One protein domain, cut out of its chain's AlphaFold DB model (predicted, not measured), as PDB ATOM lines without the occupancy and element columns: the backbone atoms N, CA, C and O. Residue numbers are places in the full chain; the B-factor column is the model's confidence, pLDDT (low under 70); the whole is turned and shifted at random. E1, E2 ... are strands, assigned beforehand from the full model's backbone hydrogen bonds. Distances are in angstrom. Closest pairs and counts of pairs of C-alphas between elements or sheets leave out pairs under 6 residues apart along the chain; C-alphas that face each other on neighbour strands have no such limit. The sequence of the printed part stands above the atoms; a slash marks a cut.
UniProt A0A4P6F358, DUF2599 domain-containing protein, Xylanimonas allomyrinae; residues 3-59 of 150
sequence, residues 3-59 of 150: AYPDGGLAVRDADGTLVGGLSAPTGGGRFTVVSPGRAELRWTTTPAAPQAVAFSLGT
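Overview. This is residues 3 to 59 of the 150 residues of the protein "DUF2599 domain-containing protein" of Xylanimonas allomyrinae (UniProt A0A4P6F358). With little regular structure, the model is two small strand hairpins, E3 with E4 and E1 with E2, and a long tail, residues 43 to 59, which loops out and folds back to E2. The printed part has 57 residues, 20 of them in four named strands, E1 to E4, all strand in class; both sheets are antiparallel. It is elongated, 41 by 21 by 17 A, and only just compact, close to loose, with a radius of gyration of the C-alphas of 12.2 A.

Along the chain. E3, residues 30 to 35, is 15.5 A long; E4, residues 38 to 42, ends at C-alpha 42 (-32.003, 13.223, 45.163). E1, residues 9 to 12, begins at C-alpha 9 (-37.457, 1.980, 46.233); E2 is residues 18 to 22.

Arrangement. Hairpin E3 and E4 is antiparallel at 145 degrees, with N 32 and O 40 within hydrogen-bond range, 2.8 A. Hairpin E1 and E2 is antiparallel at 155 degrees, with N 11 and O 20 at 2.8 A. The closest C-alphas of E1 and E3, Leu 9 and Phe 31, are 6.3 A apart. E2 and E4 are apart. Residues 57 to 58 pair antiparallel with 21 to 22 of E2.

Size, cuts and confidence. The farthest C-alphas, Asp 15 and Ala 48, are 41.4 A apart. The printed part has no cut; no printed residue is under 70 in pLDDT.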
ATOM      1  N   ALA A   3     -33.214   0.833  44.236       97.31
ATOM      2  CA  ALA A   3     -33.898   1.992  43.658       97.31
ATOM      3  C   ALA A   3     -34.278   1.702  42.203       97.31
ATOM      4  O   ALA A   3     -33.484   1.100  41.478       97.31
ATOM      5  N   TYR A   4     -35.465   2.136  41.790       97.00
ATOM      6  CA  TYR A   4     -35.991   1.912  40.446       97.00
ATOM      7  C   TYR A   4     -35.942   3.183  39.586       97.00
ATOM      8  O   TYR A   4     -35.946   4.297  40.124       97.00
ATOM      9  N   PRO A   5     -35.890   3.049  38.245       94.94
ATOM     10  CA  PRO A   5     -35.865   4.194  37.331       94.94
ATOM     11  C   PRO A   5     -37.088   5.112  37.437       94.94
ATOM     12  O   PRO A   5     -36.968   6.309  37.180       94.94
ATOM     13  N   ASP A   6     -38.239   4.570  37.839       94.62
ATOM     14  CA  ASP A   6     -39.470   5.326  38.093       94.62
ATOM     15  C   ASP A   6     -39.424   6.170  39.382       94.62
ATOM     16  O   ASP A   6     -40.343   6.934  39.664       94.62
ATOM     17  N   GLY A   7     -38.333   6.068  40.147       96.00
ATOM     18  CA  GLY A   7     -38.079   6.823  41.368       96.00
ATOM     19  C   GLY A   7     -38.458   6.093  42.654       96.00
ATOM     20  O   GLY A   7     -38.139   6.614  43.725       96.00
ATOM     21  N   GLY A   8     -39.092   4.918  42.570       96.62
ATOM     22  CA  GLY A   8     -39.443   4.084  43.718       96.62
ATOM     23  C   GLY A   8     -38.248   3.357  44.343       96.62
ATOM     24  O   GLY A   8     -37.131   3.347  43.816       96.62
ATOM     25  N   LEU A   9     -38.480   2.724  45.493       98.31
ATOM     26  CA  LEU A   9     -37.457   1.980  46.233       98.31
ATOM     27  C   LEU A   9     -38.027   0.677  46.793       98.31
ATOM     28  O   LEU A   9     -38.974   0.706  47.567       98.31
ATOM     29  N   ALA A  10     -37.409  -0.456  46.488       97.94
ATOM     30  CA  ALA A  10     -37.641  -1.726  47.170       97.94
ATOM     31  C   ALA A  10     -36.763  -1.852  48.426       97.94
ATOM     32  O   ALA A  10     -35.555  -1.581  48.397       97.94
ATOM     33  N   VAL A  11     -37.351  -2.339  49.518       97.50
ATOM     34  CA  VAL A  11     -36.683  -2.600  50.797       97.50
ATOM     35  C   VAL A  11     -36.610  -4.101  51.033       97.50
ATOM     36  O   VAL A  11     -37.613  -4.804  50.958       97.50
ATOM     37  N   ARG A  12     -35.400  -4.584  51.322       96.31
ATOM     38  CA  ARG A  12     -35.119  -5.994  51.595       96.31
ATOM     39  C   ARG A  12     -34.564  -6.145  53.005       96.31
ATOM     40  O   ARG A  12     -33.879  -5.225  53.461       96.31
ATOM     41  N   ASP A  13     -34.861  -7.262  53.654       94.69
ATOM     42  CA  ASP A  13     -34.251  -7.635  54.930       94.69
ATOM     43  C   ASP A  13     -32.805  -8.141  54.752       94.69
ATOM     44  O   ASP A  13     -32.214  -8.027  53.671       94.69
ATOM     45  N   ALA A  14     -32.212  -8.644  55.838       92.44
ATOM     46  CA  ALA A  14     -30.837  -9.141  55.855       92.44
ATOM     47  C   ALA A  14     -30.632 -10.385  54.971       92.44
ATOM     48  O   ALA A  14     -29.543 -10.557  54.428       92.44
ATOM     49  N   ASP A  15     -31.678 -11.192  54.784       93.38
ATOM     50  CA  ASP A  15     -31.657 -12.409  53.967       93.38
ATOM     51  C   ASP A  15     -31.948 -12.111  52.486       93.38
ATOM     52  O   ASP A  15     -31.892 -12.990  51.625       93.38
ATOM     53  N   GLY A  16     -32.233 -10.847  52.160       91.88
ATOM     54  CA  GLY A  16     -32.550 -10.398  50.811       91.88
ATOM     55  C   GLY A  16     -34.027 -10.544  50.445       91.88
ATOM     56  O   GLY A  16     -34.391 -10.210  49.311       91.88
ATOM     57  N   THR A  17     -34.889 -10.964  51.371       94.69
ATOM     58  CA  THR A  17     -36.339 -11.052  51.159       94.69
ATOM     59  C   THR A  17     -36.916  -9.654  51.005       94.69
ATOM     60  O   THR A  17     -36.546  -8.729  51.726       94.69
ATOM     61  N   LEU A  18     -37.812  -9.468  50.037       97.12
ATOM     62  CA  LEU A  18     -38.481  -8.190  49.828       97.12
ATOM     63  C   LEU A  18     -39.562  -8.000  50.902       97.12
ATOM     64  O   LEU A  18     -40.491  -8.794  50.983       97.12
ATOM     65  N   VAL A  19     -39.429  -6.955  51.723       96.88
ATOM     66  CA  VAL A  19     -40.297  -6.702  52.895       96.88
ATOM     67  C   VAL A  19     -41.169  -5.455  52.746       96.88
ATOM     68  O   VAL A  19     -42.006  -5.158  53.598       96.88
ATOM     69  N   GLY A  20     -40.971  -4.692  51.673       97.75
ATOM     70  CA  GLY A  20     -41.757  -3.502  51.383       97.75
ATOM     71  C   GLY A  20     -41.094  -2.592  50.362       97.75
ATOM     72  O   GLY A  20     -40.099  -2.946  49.725       97.75
ATOM     73  N   GLY A  21     -41.627  -1.386  50.233       98.00
ATOM     74  CA  GLY A  21     -41.061  -0.366  49.369       98.00
ATOM     75  C   GLY A  21     -41.603   1.031  49.629       98.00
ATOM     76  O   GLY A  21     -42.556   1.224  50.381       98.00
ATOM     77  N   LEU A  22     -40.983   2.008  48.980       98.25
ATOM     78  CA  LEU A  22     -41.422   3.395  48.931       98.25
ATOM     79  C   LEU A  22     -41.895   3.712  47.513       98.25
ATOM     80  O   LEU A  22     -41.202   3.382  46.545       98.25
ATOM     81  N   SER A  23     -43.051   4.368  47.396       97.88
ATOM     82  CA  SER A  23     -43.513   4.922  46.121       97.88
ATOM     83  C   SER A  23     -42.528   5.968  45.602       97.88
ATOM     84  O   SER A  23     -41.784   6.571  46.383       97.88
ATOM     85  N   ALA A  24     -42.574   6.250  44.301       96.62
ATOM     86  CA  ALA A  24     -41.863   7.396  43.755       96.62
ATOM     87  C   ALA A  24     -42.255   8.679  44.524       96.62
ATOM     88  O   ALA A  24     -43.441   8.885  44.815       96.62
ATOM     89  N   PRO A  25     -41.282   9.516  44.910       96.56
ATOM     90  CA  PRO A  25     -41.550  10.733  45.656       96.56
ATOM     91  C   PRO A  25     -42.090  11.833  44.737       96.56
ATOM     92  O   PRO A  25     -41.704  11.957  43.573       96.56
ATOM     93  N   THR A  26     -42.980  12.670  45.267       94.19
ATOM     94  CA  THR A  26     -43.508  13.825  44.534       94.19
ATOM     95  C   THR A  26     -42.424  14.876  44.268       94.19
ATOM     96  O   THR A  26     -41.351  14.889  44.877       94.19
ATOM     97  N   GLY A  27     -42.702  15.793  43.339       90.25
ATOM     98  CA  GLY A  27     -41.826  16.940  43.099       90.25
ATOM     99  C   GLY A  27     -40.495  16.592  42.421       90.25
ATOM    100  O   GLY A  27     -39.508  17.300  42.611       90.25
ATOM    101  N   GLY A  28     -40.449  15.500  41.650       87.81
ATOM    102  CA  GLY A  28     -39.331  15.165  40.756       87.81
ATOM    103  C   GLY A  28     -38.083  14.596  41.436       87.81
ATOM    104  O   GLY A  28     -37.064  14.403  40.769       87.81
ATOM    105  N   GLY A  29     -38.148  14.330  42.742       92.31
ATOM    106  CA  GLY A  29     -37.089  13.616  43.446       92.31
ATOM    107  C   GLY A  29     -37.052  12.144  43.037       92.31
ATOM    108  O   GLY A  29     -38.009  11.610  42.481       92.31
ATOM    109  N   ARG A  30     -35.949  11.461  43.331       95.56
ATOM    110  CA  ARG A  30     -35.843  10.000  43.210       95.56
ATOM    111  C   ARG A  30     -35.002   9.423  44.334       95.56
ATOM    112  O   ARG A  30     -34.058  10.071  44.790       95.56
ATOM    113  N   PHE A  31     -35.308   8.202  44.756       97.31
ATOM    114  CA  PHE A  31     -34.443   7.498  45.694       97.31
ATOM    115  C   PHE A  31     -33.145   7.041  45.019       97.31
ATOM    116  O   PHE A  31     -33.120   6.635  43.862       97.31
ATOM    117  N   THR A  32     -32.040   7.115  45.752       96.56
ATOM    118  CA  THR A  32     -30.733   6.573  45.365       96.56
ATOM    119  C   THR A  32     -30.160   5.821  46.553       96.56
ATOM    120  O   THR A  32     -30.047   6.379  47.642       96.56
ATOM    121  N   VAL A  33     -29.792   4.556  46.367       96.56
ATOM    122  CA  VAL A  33     -29.105   3.781  47.408       96.56
ATOM    123  C   VAL A  33     -27.644   4.219  47.438       96.56
ATOM    124  O   VAL A  33     -26.952   4.108  46.431       96.56
ATOM    125  N   VAL A  34     -27.187   4.742  48.576       97.31
ATOM    126  CA  VAL A  34     -25.822   5.287  48.729       97.31
ATOM    127  C   VAL A  34     -24.911   4.368  49.538       97.31
ATOM    128  O   VAL A  34     -23.694   4.428  49.406       97.31
ATOM    129  N   SER A  35     -25.493   3.499  50.365       94.88
ATOM    130  CA  SER A  35     -24.788   2.450  51.098       94.88
ATOM    131  C   SER A  35     -25.768   1.336  51.480       94.88
ATOM    132  O   SER A  35     -26.989   1.536  51.404       94.88
ATOM    133  N   PRO A  36     -25.289   0.169  51.948       91.69
ATOM    134  CA  PRO A  36     -26.159  -0.798  52.608       91.69
ATOM    135  C   PRO A  36     -26.961  -0.103  53.716       91.69
ATOM    136  O   PRO A  36     -26.418   0.713  54.460       91.69
ATOM    137  N   GLY A  37     -28.269  -0.356  53.775       90.50
ATOM    138  CA  GLY A  37     -29.144   0.243  54.787       90.50
ATOM    139  C   GLY A  37     -29.437   1.747  54.637       90.50
ATOM    140  O   GLY A  37     -30.246   2.256  55.405       90.50
ATOM    141  N   ARG A  38     -28.880   2.459  53.640       95.25
ATOM    142  CA  ARG A  38     -29.135   3.899  53.438       95.25
ATOM    143  C   ARG A  38     -29.525   4.247  52.002       95.25
ATOM    144  O   ARG A  38     -28.780   3.994  51.053       95.25
ATOM    145  N   ALA A  39     -30.665   4.915  51.866       96.94
ATOM    146  CA  ALA A  39     -31.088   5.571  50.638       96.94
ATOM    147  C   ALA A  39     -31.265   7.072  50.882       96.94
ATOM    148  O   ALA A  39     -31.640   7.498  51.973       96.94
ATOM    149  N   GLU A  40     -30.985   7.865  49.859       96.19
ATOM    150  CA  GLU A  40     -31.155   9.312  49.868       96.19
ATOM    151  C   GLU A  40     -32.131   9.727  48.782       96.19
ATOM    152  O   GLU A  40     -32.188   9.128  47.708       96.19
ATOM    153  N   LEU A  41     -32.875  10.786  49.065       95.06
ATOM    154  CA  LEU A  41     -33.726  11.440  48.095       95.06
ATOM    155  C   LEU A  41     -32.908  12.492  47.342       95.06
ATOM    156  O   LEU A  41     -32.310  13.374  47.959       95.06
ATOM    157  N   ARG A  42     -32.849  12.378  46.013       93.50
ATOM    158  CA  ARG A  42     -32.003  13.223  45.163       93.50
ATOM    159  C   ARG A  42     -32.795  13.870  44.038       93.50
ATOM    160  O   ARG A  42     -33.705  13.265  43.477       93.50
ATOM    161  N   TRP A  43     -32.373  15.077  43.678       92.06
ATOM    162  CA  TRP A  43     -32.842  15.817  42.513       92.06
ATOM    163  C   TRP A  43     -31.686  16.058  41.554       92.06
ATOM    164  O   TRP A  43     -30.538  16.199  41.974       92.06
ATOM    165  N   THR A  44     -31.994  16.122  40.261       88.38
ATOM    166  CA  THR A  44     -31.031  16.536  39.231       88.38
ATOM    167  C   THR A  44     -30.821  18.046  39.225       88.38
ATOM    168  O   THR A  44     -29.744  18.511  38.867       88.38
ATOM    169  N   THR A  45     -31.834  18.810  39.632       88.06
ATOM    170  CA  THR A  45     -31.804  20.271  39.710       88.06
ATOM    171  C   THR A  45     -32.335  20.743  41.057       88.06
ATOM    172  O   THR A  45     -33.257  20.154  41.620       88.06
ATOM    173  N   THR A  46     -31.756  21.820  41.583       86.19
ATOM    174  CA  THR A  46     -32.259  22.455  42.804       86.19
ATOM    175  C   THR A  46     -33.643  23.053  42.535       86.19
ATOM    176  O   THR A  46     -33.777  23.829  41.584       86.19
ATOM    177  N   PRO A  47     -34.669  22.730  43.343       84.69
ATOM    178  CA  PRO A  47     -35.972  23.374  43.231       84.69
ATOM    179  C   PRO A  47     -35.855  24.893  43.397       84.69
ATOM    180  O   PRO A  47     -35.134  25.375  44.269       84.69
ATOM    181  N   ALA A  48     -36.586  25.652  42.578       86.44
ATOM    182  CA  ALA A  48     -36.570  27.119  42.620       86.44
ATOM    183  C   ALA A  48     -37.198  27.697  43.904       86.44
ATOM    184  O   ALA A  48     -36.930  28.839  44.268       86.44
ATOM    185  N   ALA A  49     -38.034  26.910  44.584       88.81
ATOM    186  CA  ALA A  49     -38.670  27.252  45.847       88.81
ATOM    187  C   ALA A  49     -38.776  26.003  46.741       88.81
ATOM    188  O   ALA A  49     -38.772  24.881  46.223       88.81
ATOM    189  N   PRO A  50     -38.903  26.168  48.072       90.75
ATOM    190  CA  PRO A  50     -39.242  25.065  48.961       90.75
ATOM    191  C   PRO A  50     -40.526  24.369  48.500       90.75
ATOM    192  O   PRO A  50     -41.534  25.020  48.232       90.75
ATOM    193  N   GLN A  51     -40.490  23.043  48.435       88.19
ATOM    194  CA  GLN A  51     -41.624  22.219  48.031       88.19
ATOM    195  C   GLN A  51     -41.836  21.090  49.038       88.19
ATOM    196  O   GLN A  51     -40.875  20.526  49.565       88.19
ATOM    197  N   ALA A  52     -43.098  20.742  49.287       92.81
ATOM    198  CA  ALA A  52     -43.422  19.535  50.029       92.81
ATOM    199  C   ALA A  52     -43.098  18.309  49.167       92.81
ATOM    200  O   ALA A  52     -43.451  18.257  47.987       92.81
ATOM    201  N   VAL A  53     -42.448  17.318  49.771       94.31
ATOM    202  CA  VAL A  53     -42.153  16.041  49.125       94.31
ATOM    203  C   VAL A  53     -42.852  14.946  49.901       94.31
ATOM    204  O   VAL A  53     -42.678  14.832  51.112       94.31
ATOM    205  N   ALA A  54     -43.653  14.157  49.198       96.12
ATOM    206  CA  ALA A  54     -44.417  13.062  49.759       96.12
ATOM    207  C   ALA A  54     -44.079  11.765  49.030       96.12
ATOM    208  O   ALA A  54     -43.843  11.755  47.824       96.12
ATOM    209  N   PHE A  55     -44.077  10.672  49.775       97.31
ATOM    210  CA  PHE A  55     -44.007   9.301  49.283       97.31
ATOM    211  C   PHE A  55     -44.713   8.413  50.306       97.31
ATOM    212  O   PHE A  55     -44.884   8.803  51.462       97.31
ATOM    213  N   SER A  56     -45.133   7.225  49.889       98.06
ATOM    214  CA  SER A  56     -45.810   6.268  50.764       98.06
ATOM    215  C   SER A  56     -44.985   5.000  50.939       98.06
ATOM    216  O   SER A  56     -44.402   4.490  49.982       98.06
ATOM    217  N   LEU A  57     -44.951   4.493  52.172       97.75
ATOM    218  CA  LEU A  57     -44.402   3.184  52.512       97.75
ATOM    219  C   LEU A  57     -45.506   2.134  52.409       97.75
ATOM    220  O   LEU A  57     -46.579   2.310  52.985       97.75
ATOM    221  N   GLY A  58     -45.208   1.023  51.744       98.19
ATOM    222  CA  GLY A  58     -46.035  -0.173  51.779       98.19
ATOM    223  C   GLY A  58     -45.214  -1.396  52.137       98.19
ATOM    224  O   GLY A  58     -44.074  -1.548  51.709       98.19
ATOM    225  N   THR A  59     -45.815  -2.272  52.934       98.12
ATOM    226  CA  THR A  59     -45.222  -3.536  53.401       98.12
ATOM    227  C   THR A  59     -46.089  -4.738  53.027       98.12
ATOM    228  O   THR A  59     -45.948  -5.810  53.607       98.12
TER     229      THR A  59